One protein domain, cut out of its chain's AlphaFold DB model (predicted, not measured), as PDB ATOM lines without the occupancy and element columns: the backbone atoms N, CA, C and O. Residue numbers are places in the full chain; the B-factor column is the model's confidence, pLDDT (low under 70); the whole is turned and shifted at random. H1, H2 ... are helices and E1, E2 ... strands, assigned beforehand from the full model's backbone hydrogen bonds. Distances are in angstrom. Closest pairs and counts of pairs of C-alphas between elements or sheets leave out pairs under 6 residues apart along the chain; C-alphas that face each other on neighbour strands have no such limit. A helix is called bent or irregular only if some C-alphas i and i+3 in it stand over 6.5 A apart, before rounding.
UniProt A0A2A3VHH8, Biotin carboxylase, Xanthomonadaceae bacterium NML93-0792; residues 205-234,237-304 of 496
ATOM      1  N   LYS A 205      46.484  66.201  87.203       95.12
ATOM      2  CA  LYS A 205      47.006  67.408  86.542       95.12
ATOM      3  C   LYS A 205      46.921  68.695  87.379       95.12
ATOM      4  O   LYS A 205      47.477  69.705  86.967       95.12
ATOM      5  N   VAL A 206      46.288  68.692  88.561       96.81
ATOM      6  CA  VAL A 206      46.312  69.879  89.445       96.81
ATOM      7  C   VAL A 206      47.710  70.137  90.020       96.81
ATOM      8  O   VAL A 206      48.010  71.258  90.408       96.81
ATOM      9  N   ILE A 207      48.612  69.148  90.011       97.00
ATOM     10  CA  ILE A 207      50.017  69.336  90.412       97.00
ATOM     11  C   ILE A 207      50.799  70.289  89.476       97.00
ATOM     12  O   ILE A 207      51.842  70.814  89.854       97.00
ATOM     13  N   THR A 208      50.318  70.501  88.244       97.19
ATOM     14  CA  THR A 208      51.027  71.237  87.183       97.19
ATOM     15  C   THR A 208      51.158  72.737  87.465       97.19
ATOM     16  O   THR A 208      52.129  73.350  87.023       97.19
ATOM     17  N   HIS A 209      50.217  73.335  88.198       97.81
ATOM     18  CA  HIS A 209      50.098  74.790  88.328       97.81
ATOM     19  C   HIS A 209      50.207  75.271  89.775       97.81
ATOM     20  O   HIS A 209      49.957  74.527  90.723       97.81
ATOM     21  N   ALA A 210      50.563  76.545  89.946       97.31
ATOM     22  CA  ALA A 210      50.493  77.218  91.240       97.31
ATOM     23  C   ALA A 210      49.035  77.468  91.665       97.31
ATOM     24  O   ALA A 210      48.119  77.429  90.843       97.31
ATOM     25  N   LEU A 211      48.830  77.776  92.945       97.88
ATOM     26  CA  LEU A 211      47.579  78.382  93.402       97.88
ATOM     27  C   LEU A 211      47.515  79.849  92.948       97.88
ATOM     28  O   LEU A 211      48.531  80.437  92.569       97.88
ATOM     29  N   VAL A 212      46.320  80.438  92.979       96.75
ATOM     30  CA  VAL A 212      46.093  81.818  92.512       96.75
ATOM     31  C   VAL A 212      46.768  82.882  93.390       96.75
ATOM     32  O   VAL A 212      47.195  83.919  92.884       96.75
ATOM     33  N   ASP A 213      46.911  82.609  94.685       94.00
ATOM     34  CA  ASP A 213      47.640  83.415  95.664       94.00
ATOM     35  C   ASP A 213      48.096  82.519  96.841       94.00
ATOM     36  O   ASP A 213      47.962  81.295  96.781       94.00
ATOM     37  N   ALA A 214      48.704  83.107  97.877       91.75
ATOM     38  CA  ALA A 214      49.262  82.368  99.014       91.75
ATOM     39  C   ALA A 214      48.221  81.949 100.073       91.75
ATOM     40  O   ALA A 214      48.518  81.062 100.873       91.75
ATOM     41  N   ASP A 215      47.036  82.569 100.070       92.06
ATOM     42  CA  ASP A 215      45.944  82.312 101.022       92.06
ATOM     43  C   ASP A 215      44.839  81.416 100.411       92.06
ATOM     44  O   ASP A 215      43.885  81.032 101.090       92.06
ATOM     45  N   ALA A 216      44.970  81.083  99.123       96.44
ATOM     46  CA  ALA A 216      44.086  80.214  98.357       96.44
ATOM     47  C   ALA A 216      43.952  78.802  98.953       96.44
ATOM     48  O   ALA A 216      44.866  78.268  99.591       96.44
ATOM     49  N   ALA A 217      42.809  78.162  98.695       96.06
ATOM     50  CA  ALA A 217      42.531  76.828  99.214       96.06
ATOM     51  C   ALA A 217      43.491  75.784  98.618       96.06
ATOM     52  O   ALA A 217      43.760  75.783  97.416       96.06
ATOM     53  N   ALA A 218      43.978  74.869  99.461       96.62
ATOM     54  CA  ALA A 218      44.952  73.847  99.088       96.62
ATOM     55  C   ALA A 218      44.664  72.510  99.799       96.62
ATOM     56  O   ALA A 218      44.271  72.519 100.970       96.62
ATOM     57  N   PRO A 219      44.898  71.355  99.149       96.06
ATOM     58  CA  PRO A 219      44.773  70.052  99.788       96.06
ATOM     59  C   PRO A 219      45.922  69.799 100.776       96.06
ATOM     60  O   PRO A 219      47.040  70.303 100.623       96.06
ATOM     61  N   THR A 220      45.677  68.948 101.773       95.50
ATOM     62  CA  THR A 220      46.712  68.489 102.711       95.50
ATOM     63  C   THR A 220      47.902  67.890 101.960       95.50
ATOM     64  O   THR A 220      47.736  66.990 101.139       95.50
ATOM     65  N   GLY A 221      49.111  68.367 102.265       95.56
ATOM     66  CA  GLY A 221      50.349  67.934 101.608       95.56
ATOM     67  C   GLY A 221      50.748  68.750 100.374       95.56
ATOM     68  O   GLY A 221      51.753  68.422  99.750       95.56
ATOM     69  N   TRP A 222      50.013  69.809 100.018       97.56
ATOM     70  CA  TRP A 222      50.362  70.694  98.903       97.56
ATOM     71  C   TRP A 222      51.742  71.361  99.061       97.56
ATOM     72  O   TRP A 222      52.007  72.065 100.038       97.56
ATOM     73  N   ASN A 223      52.613  71.202  98.060       97.44
ATOM     74  CA  ASN A 223      53.896  71.902  97.998       97.44
ATOM     75  C   ASN A 223      53.752  73.265  97.294       97.44
ATOM     76  O   ASN A 223      53.807  73.356  96.066       97.44
ATOM     77  N   ALA A 224      53.628  74.339  98.081       94.50
ATOM     78  CA  ALA A 224      53.470  75.707  97.575       94.50
ATOM     79  C   ALA A 224      54.627  76.193  96.670       94.50
ATOM     80  O   ALA A 224      54.424  77.063  95.826       94.50
ATOM     81  N   GLY A 225      55.831  75.624  96.807       96.00
ATOM     82  CA  GLY A 225      56.987  75.988  95.985       96.00
ATOM     83  C   GLY A 225      56.982  75.375  94.581       96.00
ATOM     84  O   GLY A 225      57.645  75.909  93.692       96.00
ATOM     85  N   LEU A 226      56.249  74.276  94.356       97.62
ATOM     86  CA  LEU A 226      56.315  73.526  93.098       97.62
ATOM     87  C   LEU A 226      55.784  74.330  91.905       97.62
ATOM     88  O   LEU A 226      56.468  74.437  90.891       97.62
ATOM     89  N   GLY A 227      54.600  74.936  92.028       95.56
ATOM     90  CA  GLY A 227      53.984  75.683  90.925       95.56
ATOM     91  C   GLY A 227      54.852  76.845  90.422       95.56
ATOM     92  O   GLY A 227      54.963  77.057  89.218       95.56
ATOM     93  N   ALA A 228      55.553  77.534  91.329       93.75
ATOM     94  CA  ALA A 228      56.501  78.592  90.975       93.75
ATOM     95  C   ALA A 228      57.739  78.062  90.222       93.75
ATOM     96  O   ALA A 228      58.245  78.729  89.323       93.75
ATOM     97  N   GLN A 229      58.211  76.851  90.545       97.06
ATOM     98  CA  GLN A 229      59.306  76.200  89.813       97.06
ATOM     99  C   GLN A 229      58.862  75.701  88.427       97.06
ATOM    100  O   GLN A 229      59.647  75.738  87.478       97.06
ATOM    101  N   LEU A 230      57.609  75.252  88.301       97.62
ATOM    102  CA  LEU A 230      57.045  74.733  87.052       97.62
ATOM    103  C   LEU A 230      56.625  75.824  86.055       97.62
ATOM    104  O   LEU A 230      56.627  75.558  84.856       97.62
ATOM    105  N   GLN A 231      56.336  77.047  86.514       95.12
ATOM    106  CA  GLN A 231      55.780  78.144  85.703       95.12
ATOM    107  C   GLN A 231      56.517  78.413  84.373       95.12
ATOM    108  O   GLN A 231      55.896  78.786  83.383       95.12
ATOM    109  N   ALA A 232      57.841  78.226  84.325       95.19
ATOM    110  CA  ALA A 232      58.653  78.454  83.121       95.19
ATOM    111  C   ALA A 232      58.628  77.294  82.097       95.19
ATOM    112  O   ALA A 232      59.258  77.386  81.034       95.19
ATOM    113  N   VAL A 233      57.964  76.183  82.431       97.56
ATOM    114  CA  VAL A 233      57.876  74.963  81.613       97.56
ATOM    115  C   VAL A 233      56.457  74.402  81.492       97.56
ATOM    116  O   VAL A 233      56.299  73.361  80.862       97.56
ATOM    117  N   THR A 234      55.433  75.066  82.033       96.81
ATOM    118  CA  THR A 234      54.013  74.688  81.908       96.81
ATOM    119  C   THR A 234      53.221  75.696  81.075       96.81
ATOM    120  O   THR A 234      53.684  76.798  80.779       96.81
ATOM    121  N   GLY A 237      48.687  78.952  83.875       96.81
ATOM    122  CA  GLY A 237      47.488  78.478  84.550       96.81
ATOM    123  C   GLY A 237      47.619  78.427  86.067       96.81
ATOM    124  O   GLY A 237      48.666  78.743  86.635       96.81
ATOM    125  N   PHE A 238      46.520  78.030  86.699       98.25
ATOM    126  CA  PHE A 238      46.345  77.907  88.138       98.25
ATOM    127  C   PHE A 238      45.586  76.625  88.478       98.25
ATOM    128  O   PHE A 238      44.717  76.179  87.722       98.25
ATOM    129  N   SER A 239      45.875  76.083  89.653       98.06
ATOM    130  CA  SER A 239      45.079  75.044  90.299       98.06
ATOM    131  C   SER A 239      44.233  75.674  91.396       98.06
ATOM    132  O   SER A 239      44.719  76.510  92.158       98.06
ATOM    133  N   VAL A 240      42.953  75.313  91.445       97.88
ATOM    134  CA  VAL A 240      41.957  75.938  92.320       97.88
ATOM    135  C   VAL A 240      41.120  74.875  93.022       97.88
ATOM    136  O   VAL A 240      40.652  73.924  92.393       97.88
ATOM    137  N   PHE A 241      40.929  75.059  94.328       97.44
ATOM    138  CA  PHE A 241      40.170  74.154  95.201       97.44
ATOM    139  C   PHE A 241      38.958  74.847  95.852       97.44
ATOM    140  O   PHE A 241      38.197  74.236  96.593       97.44
ATOM    141  N   ALA A 242      38.739  76.133  95.552       96.62
ATOM    142  CA  ALA A 242      37.584  76.905  96.002       96.62
ATOM    143  C   ALA A 242      36.936  77.690  94.852       96.62
ATOM    144  O   ALA A 242      37.563  78.012  93.839       96.62
ATOM    145  N   ARG A 243      35.647  78.016  95.021       96.25
ATOM    146  CA  ARG A 243      34.829  78.692  93.997       96.25
ATOM    147  C   ARG A 243      35.350  80.085  93.641       96.25
ATOM    148  O   ARG A 243      35.425  80.427  92.463       96.25
ATOM    149  N   ASP A 244      35.736  80.858  94.650       95.88
ATOM    150  CA  ASP A 244      36.225  82.224  94.456       95.88
ATOM    151  C   ASP A 244      37.610  82.232  93.797       95.88
ATOM    152  O   ASP A 244      37.899  83.091  92.961       95.88
ATOM    153  N   ASP A 245      38.449  81.240  94.110       97.62
ATOM    154  CA  ASP A 245      39.788  81.067  93.538       97.62
ATOM    155  C   ASP A 245      39.711  80.824  92.023       97.62
ATOM    156  O   ASP A 245      40.494  81.401  91.267       97.62
ATOM    157  N   LEU A 246      38.711  80.058  91.559       97.56
ATOM    158  CA  LEU A 246      38.452  79.833  90.132       97.56
ATOM    159  C   LEU A 246      38.160  81.142  89.384       97.56
ATOM    160  O   LEU A 246      38.695  81.363  88.296       97.56
ATOM    161  N   LEU A 247      37.346  82.031  89.963       97.19
ATOM    162  CA  LEU A 247      37.033  83.324  89.344       97.19
ATOM    163  C   LEU A 247      38.217  84.301  89.409       97.19
ATOM    164  O   LEU A 247      38.425  85.043  88.443       97.19
ATOM    165  N   ARG A 248      39.027  84.281  90.482       97.81
ATOM    166  CA  ARG A 248      40.288  85.050  90.545       97.81
ATOM    167  C   ARG A 248      41.266  84.581  89.462       97.81
ATOM    168  O   ARG A 248      41.739  85.406  88.679       97.81
ATOM    169  N   ALA A 249      41.487  83.270  89.346       97.88
ATOM    170  CA  ALA A 249      42.360  82.665  88.339       97.88
ATOM    171  C   ALA A 249      41.912  83.004  86.907       97.88
ATOM    172  O   ALA A 249      42.714  83.482  86.101       97.88
ATOM    173  N   ALA A 250      40.620  82.836  86.604       97.94
ATOM    174  CA  ALA A 250      40.055  83.194  85.305       97.94
ATOM    175  C   ALA A 250      40.236  84.688  84.986       97.94
ATOM    176  O   ALA A 250      40.628  85.028  83.871       97.94
ATOM    177  N   THR A 251      40.017  85.578  85.962       97.81
ATOM    178  CA  THR A 251      40.191  87.033  85.791       97.81
ATOM    179  C   THR A 251      41.635  87.401  85.435       97.81
ATOM    180  O   THR A 251      41.851  88.213  84.537       97.81
ATOM    181  N   ILE A 252      42.621  86.785  86.095       97.31
ATOM    182  CA  ILE A 252      44.049  87.025  85.827       97.31
ATOM    183  C   ILE A 252      44.430  86.568  84.412       97.31
ATOM    184  O   ILE A 252      45.089  87.305  83.680       97.31
ATOM    185  N   LEU A 253      44.005  85.370  84.006       96.69
ATOM    186  CA  LEU A 253      44.371  84.803  82.704       96.69
ATOM    187  C   LEU A 253      43.673  85.531  81.540       96.69
ATOM    188  O   LEU A 253      44.328  85.906  80.565       96.69
ATOM    189  N   LEU A 254      42.368  85.811  81.660       96.62
ATOM    190  CA  LEU A 254      41.579  86.528  80.645       96.62
ATOM    191  C   LEU A 254      42.013  87.992  80.447       96.62
ATOM    192  O   LEU A 254      41.654  88.600  79.443       96.62
ATOM    193  N   ALA A 255      42.835  88.559  81.338       94.69
ATOM    194  CA  ALA A 255      43.447  89.873  81.121       94.69
ATOM    195  C   ALA A 255      44.476  89.887  79.965       94.69
ATOM    196  O   ALA A 255      44.873  90.960  79.511       94.69
ATOM    197  N   SER A 256      44.923  88.712  79.493       88.56
ATOM    198  CA  SER A 256      45.913  88.578  78.406       88.56
ATOM    199  C   SER A 256      45.660  87.427  77.420       88.56
ATOM    200  O   SER A 256      46.301  87.382  76.372       88.56
ATOM    201  N   ALA A 257      44.732  86.511  77.714       90.62
ATOM    202  CA  ALA A 257      44.361  85.392  76.851       90.62
ATOM    203  C   ALA A 257      42.973  85.584  76.212       90.62
ATOM    204  O   ALA A 257      42.069  86.126  76.839       90.62
ATOM    205  N   HIS A 258      42.776  85.064  74.993       89.75
ATOM    206  CA  HIS A 258      41.464  85.067  74.313       89.75
ATOM    207  C   HIS A 258      40.436  84.126  74.953       89.75
ATOM    208  O   HIS A 258      39.236  84.267  74.720       89.75
ATOM    209  N   ALA A 259      40.911  83.114  75.677       94.75
ATOM    210  CA  ALA A 259      40.093  82.124  76.356       94.75
ATOM    211  C   ALA A 259      40.901  81.408  77.445       94.75
ATOM    212  O   ALA A 259      42.130  81.296  77.364       94.75
ATOM    213  N   VAL A 260      40.187  80.872  78.429       96.62
ATOM    214  CA  VAL A 260      40.709  79.928  79.418       96.62
ATOM    215  C   VAL A 260      40.052  78.567  79.245       96.62
ATOM    216  O   VAL A 260      38.883  78.459  78.871       96.62
ATOM    217  N   ARG A 261      40.806  77.520  79.555       95.62
ATOM    218  CA  ARG A 261      40.356  76.140  79.612       95.62
ATOM    219  C   ARG A 261      40.301  75.692  81.065       95.62
ATOM    220  O   ARG A 261      41.300  75.736  81.779       95.62
ATOM    221  N   ILE A 262      39.122  75.259  81.482       96.38
ATOM    222  CA  ILE A 262      38.826  74.728  82.809       96.38
ATOM    223  C   ILE A 262      38.811  73.197  82.704       96.38
ATOM    224  O   ILE A 262      38.235  72.669  81.752       96.38
ATOM    225  N   LYS A 263      39.457  72.478  83.632       95.12
ATOM    226  CA  LYS A 263      39.555  71.003  83.609       95.12
ATOM    227  C   LYS A 263      39.397  70.363  85.001       95.12
ATOM    228  O   LYS A 263      40.219  70.641  85.877       95.12
ATOM    229  N   LEU A 264      38.495  69.391  85.165       93.94
ATOM    230  CA  LEU A 264      38.313  68.589  86.404       93.94
ATOM    231  C   LEU A 264      39.494  67.644  86.666       93.94
ATOM    232  O   LEU A 264      39.966  67.038  85.702       93.94
ATOM    233  N   ALA A 265      40.021  67.532  87.895       90.00
ATOM    234  CA  ALA A 265      41.238  66.758  88.219       90.00
ATOM    235  C   ALA A 265      41.299  65.343  87.608       90.00
ATOM    236  O   ALA A 265      42.359  64.941  87.122       90.00
ATOM    237  N   ASP A 266      40.172  64.637  87.599       79.94
ATOM    238  CA  ASP A 266      39.988  63.253  87.150       79.94
ATOM    239  C   ASP A 266      39.656  63.102  85.650       79.94
ATOM    240  O   ASP A 266      39.551  61.980  85.151       79.94
ATOM    241  N   GLY A 267      39.507  64.207  84.912       75.50
ATOM    242  CA  GLY A 267      39.149  64.206  83.493       75.50
ATOM    243  C   GLY A 267      40.184  63.497  82.609       75.50
ATOM    244  O   GLY A 267      41.321  63.947  82.484       75.50
ATOM    245  N   ILE A 268      39.779  62.404  81.951       68.94
ATOM    246  CA  ILE A 268      40.629  61.591  81.065       68.94
ATOM    247  C   ILE A 268      40.330  61.897  79.589       68.94
ATOM    248  O   ILE A 268      39.172  61.979  79.181       68.94
ATOM    249  N   GLY A 269      41.378  61.994  78.761       58.69
ATOM    250  CA  GLY A 269      41.260  61.932  77.295       58.69
ATOM    251  C   GLY A 269      40.474  63.082  76.657       58.69
ATOM    252  O   GLY A 269      39.806  62.873  75.648       58.69
ATOM    253  N   GLY A 270      40.511  64.273  77.262       61.16
ATOM    254  CA  GLY A 270      39.726  65.441  76.840       61.16
ATOM    255  C   GLY A 270      38.337  65.545  77.485       61.16
ATOM    256  O   GLY A 270      37.686  66.580  77.354       61.16
ATOM    257  N   GLY A 271      37.886  64.521  78.219       65.69
ATOM    258  CA  GLY A 271      36.687  64.603  79.055       65.69
ATOM    259  C   GLY A 271      36.869  65.559  80.239       65.69
ATOM    260  O   GLY A 271      37.982  65.748  80.727       65.69
ATOM    261  N   GLY A 272      35.771  66.165  80.706       71.00
ATOM    262  CA  GLY A 272      35.792  67.076  81.858       71.00
ATOM    263  C   GLY A 272      36.510  68.405  81.598       71.00
ATOM    264  O   GLY A 272      37.124  68.946  82.516       71.00
ATOM    265  N   GLN A 273      36.477  68.909  80.357       86.81
ATOM    266  CA  GLN A 273      37.094  70.181  79.965       86.81
ATOM    267  C   GLN A 273      36.062  71.157  79.380       86.81
ATOM    268  O   GLN A 273      35.184  70.755  78.614       86.81
ATOM    269  N   TYR A 274      36.188  72.441  79.716       92.69
ATOM    270  CA  TYR A 274      35.329  73.530  79.240       92.69
ATOM    271  C   TYR A 274      36.183  74.732  78.826       92.69
ATOM    272  O   TYR A 274      37.125  75.086  79.530       92.69
ATOM    273  N   VAL A 275      35.856  75.377  77.704       95.06
ATOM    274  CA  VAL A 275      36.561  76.579  77.227       95.06
ATOM    275  C   VAL A 275      35.664  77.800  77.405       95.06
ATOM    276  O   VAL A 275      34.581  77.869  76.825       95.06
ATOM    277  N   ALA A 276      36.136  78.771  78.184       96.38
ATOM    278  CA  ALA A 276      35.452  80.022  78.486       96.38
ATOM    279  C   ALA A 276      36.194  81.204  77.846       96.38
ATOM    280  O   ALA A 276      37.410  81.321  77.977       96.38
ATOM    281  N   ARG A 277      35.468  82.099  77.166       96.56
ATOM    282  CA  ARG A 277      36.040  83.301  76.518       96.56
ATOM    283  C   ARG A 277      35.938  84.567  77.365       96.56
ATOM    284  O   ARG A 277      36.547  85.579  77.041       96.56
ATOM    285  N   ASP A 278      35.162  84.508  78.438       97.06
ATOM    286  CA  ASP A 278      34.915  85.610  79.351       97.06
ATOM    287  C   ASP A 278      34.593  85.072  80.756       97.06
ATOM    288  O   ASP A 278      34.440  83.864  80.982       97.06
ATOM    289  N   LEU A 279      34.509  85.987  81.724       97.44
ATOM    290  CA  LEU A 279      34.250  85.653  83.121       97.44
ATOM    291  C   LEU A 279      32.806  85.173  83.364       97.44
ATOM    292  O   LEU A 279      32.552  84.511  84.366       97.44
ATOM    293  N   GLU A 280      31.862  85.469  82.469       97.81
ATOM    294  CA  GLU A 280      30.467  85.045  82.608       97.81
ATOM    295  C   GLU A 280      30.297  83.571  82.217       97.81
ATOM    296  O   GLU A 280      29.739  82.793  82.992       97.81
ATOM    297  N   ALA A 281      30.916  83.138  81.117       97.62
ATOM    298  CA  ALA A 281      31.070  81.722  80.784       97.62
ATOM    299  C   ALA A 281      31.781  80.940  81.912       97.62
ATOM    300  O   ALA A 281      31.389  79.815  82.234       97.62
ATOM    301  N   CYS A 282      32.773  81.548  82.580       97.38
ATOM    302  CA  CYS A 282      33.410  80.947  83.761       97.38
ATOM    303  C   CYS A 282      32.427  80.769  84.932       97.38
ATOM    304  O   CYS A 282      32.404  79.698  85.537       97.38
ATOM    305  N   ARG A 283      31.587  81.772  85.244       97.62
ATOM    306  CA  ARG A 283      30.546  81.664  86.290       97.62
ATOM    307  C   ARG A 283      29.509  80.594  85.963       97.62
ATOM    308  O   ARG A 283      29.133  79.823  86.844       97.62
ATOM    309  N   GLN A 284      29.069  80.529  84.708       97.00
ATOM    310  CA  GLN A 284      28.092  79.542  84.250       97.00
ATOM    311  C   GLN A 284      28.636  78.116  84.385       97.00
ATOM    312  O   GLN A 284      27.943  77.250  84.918       97.00
ATOM    313  N   HIS A 285      29.895  77.876  84.007       96.50
ATOM    314  CA  HIS A 285      30.516  76.571  84.228       96.50
ATOM    315  C   HIS A 285      30.769  76.281  85.719       96.50
ATOM    316  O   HIS A 285      30.459  75.182  86.178       96.50
ATOM    317  N   LEU A 286      31.217  77.262  86.511       96.62
ATOM    318  CA  LEU A 286      31.371  77.131  87.968       96.62
ATOM    319  C   LEU A 286      30.062  76.732  88.676       96.62
ATOM    320  O   LEU A 286      30.086  75.998  89.664       96.62
ATOM    321  N   ALA A 287      28.908  77.172  88.167       96.69
ATOM    322  CA  ALA A 287      27.607  76.750  88.679       96.69
ATOM    323  C   ALA A 287      27.320  75.251  88.449       96.69
ATOM    324  O   ALA A 287      26.552  74.671  89.213       96.69
ATOM    325  N   THR A 288      27.961  74.617  87.458       95.44
ATOM    326  CA  THR A 288      27.841  73.170  87.184       95.44
ATOM    327  C   THR A 288      28.770  72.294  88.029       95.44
ATOM    328  O   THR A 288      28.535  71.091  88.112       95.44
ATOM    329  N   LEU A 289      29.794  72.872  88.671       94.88
ATOM    330  CA  LEU A 289      30.769  72.129  89.476       94.88
ATOM    331  C   LEU A 289      30.193  71.722  90.837       94.88
ATOM    332  O   LEU A 289      29.673  72.556  91.588       94.88
ATOM    333  N   THR A 290      30.330  70.448  91.188       94.81
ATOM    334  CA  THR A 290      29.982  69.927  92.513       94.81
ATOM    335  C   THR A 290      31.045  70.314  93.556       94.81
ATOM    336  O   THR A 290      32.153  70.712  93.194       94.81
ATOM    337  N   PRO A 291      30.752  70.202  94.867       94.62
ATOM    338  CA  PRO A 291      31.781  70.332  95.899       94.62
ATOM    339  C   PRO A 291      32.928  69.330  95.710       94.62
ATOM    340  O   PRO A 291      34.083  69.726  95.768       94.62
ATOM    341  N   ALA A 292      32.617  68.077  95.356       94.00
ATOM    342  CA  ALA A 292      33.617  67.030  95.147       94.00
ATOM    343  C   ALA A 292      34.589  67.337  93.990       94.00
ATOM    344  O   ALA A 292      35.771  67.012  94.088       94.00
ATOM    345  N   ASP A 293      34.124  68.005  92.925       93.88
ATOM    346  CA  ASP A 293      34.988  68.465  91.826       93.88
ATOM    347  C   ASP A 293      36.024  69.498  92.302       93.88
ATOM    348  O   ASP A 293      37.157  69.524  91.823       93.88
ATOM    349  N   LEU A 294      35.635  70.359  93.248       94.81
ATOM    350  CA  LEU A 294      36.496  71.394  93.822       94.81
ATOM    351  C   LEU A 294      37.431  70.818  94.894       94.81
ATOM    352  O   LEU A 294      38.606  71.171  94.906       94.81
ATOM    353  N   ASP A 295      36.948  69.879  95.711       94.38
ATOM    354  CA  ASP A 295      37.757  69.147  96.696       94.38
ATOM    355  C   ASP A 295      38.865  68.317  96.011       94.38
ATOM    356  O   ASP A 295      39.999  68.263  96.490       94.38
ATOM    357  N   ALA A 296      38.563  67.699  94.861       94.06
ATOM    358  CA  ALA A 296      39.548  67.022  94.010       94.06
ATOM    359  C   ALA A 296      40.474  68.005  93.262       94.06
ATOM    360  O   ALA A 296      41.613  67.663  92.925       94.06
ATOM    361  N   GLY A 297      39.991  69.225  93.029       96.19
ATOM    362  CA  GLY A 297      40.701  70.325  92.397       96.19
ATOM    363  C   GLY A 297      40.382  70.504  90.913       96.19
ATOM    364  O   GLY A 297      40.130  69.567  90.150       96.19
ATOM    365  N   VAL A 298      40.455  71.754  90.474       97.12
ATOM    366  CA  VAL A 298      40.206  72.163  89.091       97.12
ATOM    367  C   VAL A 298      41.421  72.923  88.567       97.12
ATOM    368  O   VAL A 298      42.050  73.692  89.288       97.12
ATOM    369  N   VAL A 299      41.763  72.715  87.298       97.50
ATOM    370  CA  VAL A 299      42.769  73.525  86.594       97.50
ATOM    371  C   VAL A 299      42.065  74.610  85.791       97.50
ATOM    372  O   VAL A 299      41.117  74.300  85.071       97.50
ATOM    373  N   VAL A 300      42.558  75.847  85.866       97.88
ATOM    374  CA  VAL A 300      42.202  76.959  84.974       97.88
ATOM    375  C   VAL A 300      43.479  77.411  84.270       97.88
ATOM    376  O   VAL A 300      44.389  77.923  84.910       97.88
ATOM    377  N   GLU A 301      43.575  77.217  82.961       96.69
ATOM    378  CA  GLU A 301      44.780  77.512  82.168       96.69
ATOM    379  C   GLU A 301      44.433  78.269  80.879       96.69
ATOM    380  O   GLU A 301      43.271  78.335  80.485       96.69
ATOM    381  N   VAL A 302      45.424  78.847  80.201       95.25
ATOM    382  CA  VAL A 302      45.235  79.465  78.877       95.25
ATOM    383  C   VAL A 302      44.839  78.404  77.846       95.25
ATOM    384  O   VAL A 302      45.539  77.403  77.676       95.25
ATOM    385  N   ASP A 303      43.755  78.647  77.103       92.94
ATOM    386  CA  ASP A 303      43.434  77.828  75.933       92.94
ATOM    387  C   ASP A 303      44.276  78.289  74.733       92.94
ATOM    388  O   ASP A 303      44.209  79.443  74.306       92.94
ATOM    389  N   MET A 304      45.121  77.395  74.212       87.69
ATOM    390  CA  MET A 304      46.023  77.702  73.098       87.69
ATOM    391  C   MET A 304      45.396  77.363  71.750       87.69
ATOM    392  O   MET A 304      44.886  76.259  71.546       87.69
TER     393      MET A 304
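AT A GLANCE: This is residues 205 to 234 and 237 to 304 of the 496 residues of the protein "Biotin carboxylase" of Xanthomonadaceae bacterium NML93-0792 (UniProt A0A2A3VHH8). Picture a twisted sheet of four strands with two helices, H3 and H4, side by side over one of its faces and the short helix H1 on the opposite face. H2 and the long link before it lie off to the side of edge strand E1, while H5 only grazes the sheet. The printed part has 98 residues, with five named helices and four named strands that follow along the chain as H1 H2 E1 H3 E2 E3 H4 H5 E4; the sheet's order is E1 - E4 - E2 - E3, all antiparallel, and the class is mixed, helices and strands. The whole is compact, with a radius of gyration of the C-alphas of 12.2 A, and rounded, with spans of 31 by 29 by 28 A.

IN THESE COORDINATES: Find C-alpha 205 at (47.006, 67.408, 86.542), where H1, residues 205 to 208, begins and runs 5.6 A. Next come H2, residues 224 to 230, 11.2 A, and E1, residues 237 to 240, 9.9 A. From C-alpha 243 at (34.829, 78.692, 93.997), H3 runs 16.9 A through residues 243 to 254. E2, residues 260 to 264, is 13.5 A long, and E3, residues 273 to 276, 10.1 A. H4 takes residues 279 to 288, 14.6 A, and H5 residues 291 to 296, 8.7 A. E4, residues 298 to 302, runs 13.5 A and ends at C-alpha 302, (45.235, 79.465, 78.877).

HOW THE PARTS SIT: Start at the sheet, strongly twisted, but only just, with C-alphas up to 4.1 A off its best plane. Look for N 238 and O 300, 2.8 A, between E1 and E4; N 261 and O 301, 2.8 A, between E4 and E2; and N 260 and O 276, 2.8 A, in the hairpin of E2 and E3. E1, H3, E2 and E3, H4 H5, E4 are split strand-helix-strand units, their strands running the same way with another strand between them, each with a right-handed crossover. H3 lies over E4 at a height over the sheet of 8.1 A, along the strands at 3 degrees on the local plane. H4, on the same face, touches H3 at a shallow tilt of 32 degrees, opposite ways; their closest C-alphas, Thr 251 and Leu 279, are 6.7 A apart. H1 only just touches H2, with 3 pairs of C-alphas within 8 A, the closest Thr 208 and Gly 227 at 6.5 A. H2 is not on the sheet and is only just irregular: C-alphas 224 and 227 are 6.7 A apart. Every O i to N i+4 pair is within hydrogen-bond range in H5, against 2 of 3 in H2, 7 of 8 in H3 and 5 of 6 in H4; H1 is too short for such a pair.

THE WHOLE: The two C-alphas farthest apart, those of Gly 221 and His 258, are 33.4 A from each other. Residues 235 to 236 are not printed; across this cut, C-alphas 234 and 237 are 8.0 A apart. Of the links that are printed whole, that from H1 to H2, 15 residues, is long. Mean pLDDT of the printed part is 93.8; look for values under 70 at residues 268 to 271, between E2 and E3.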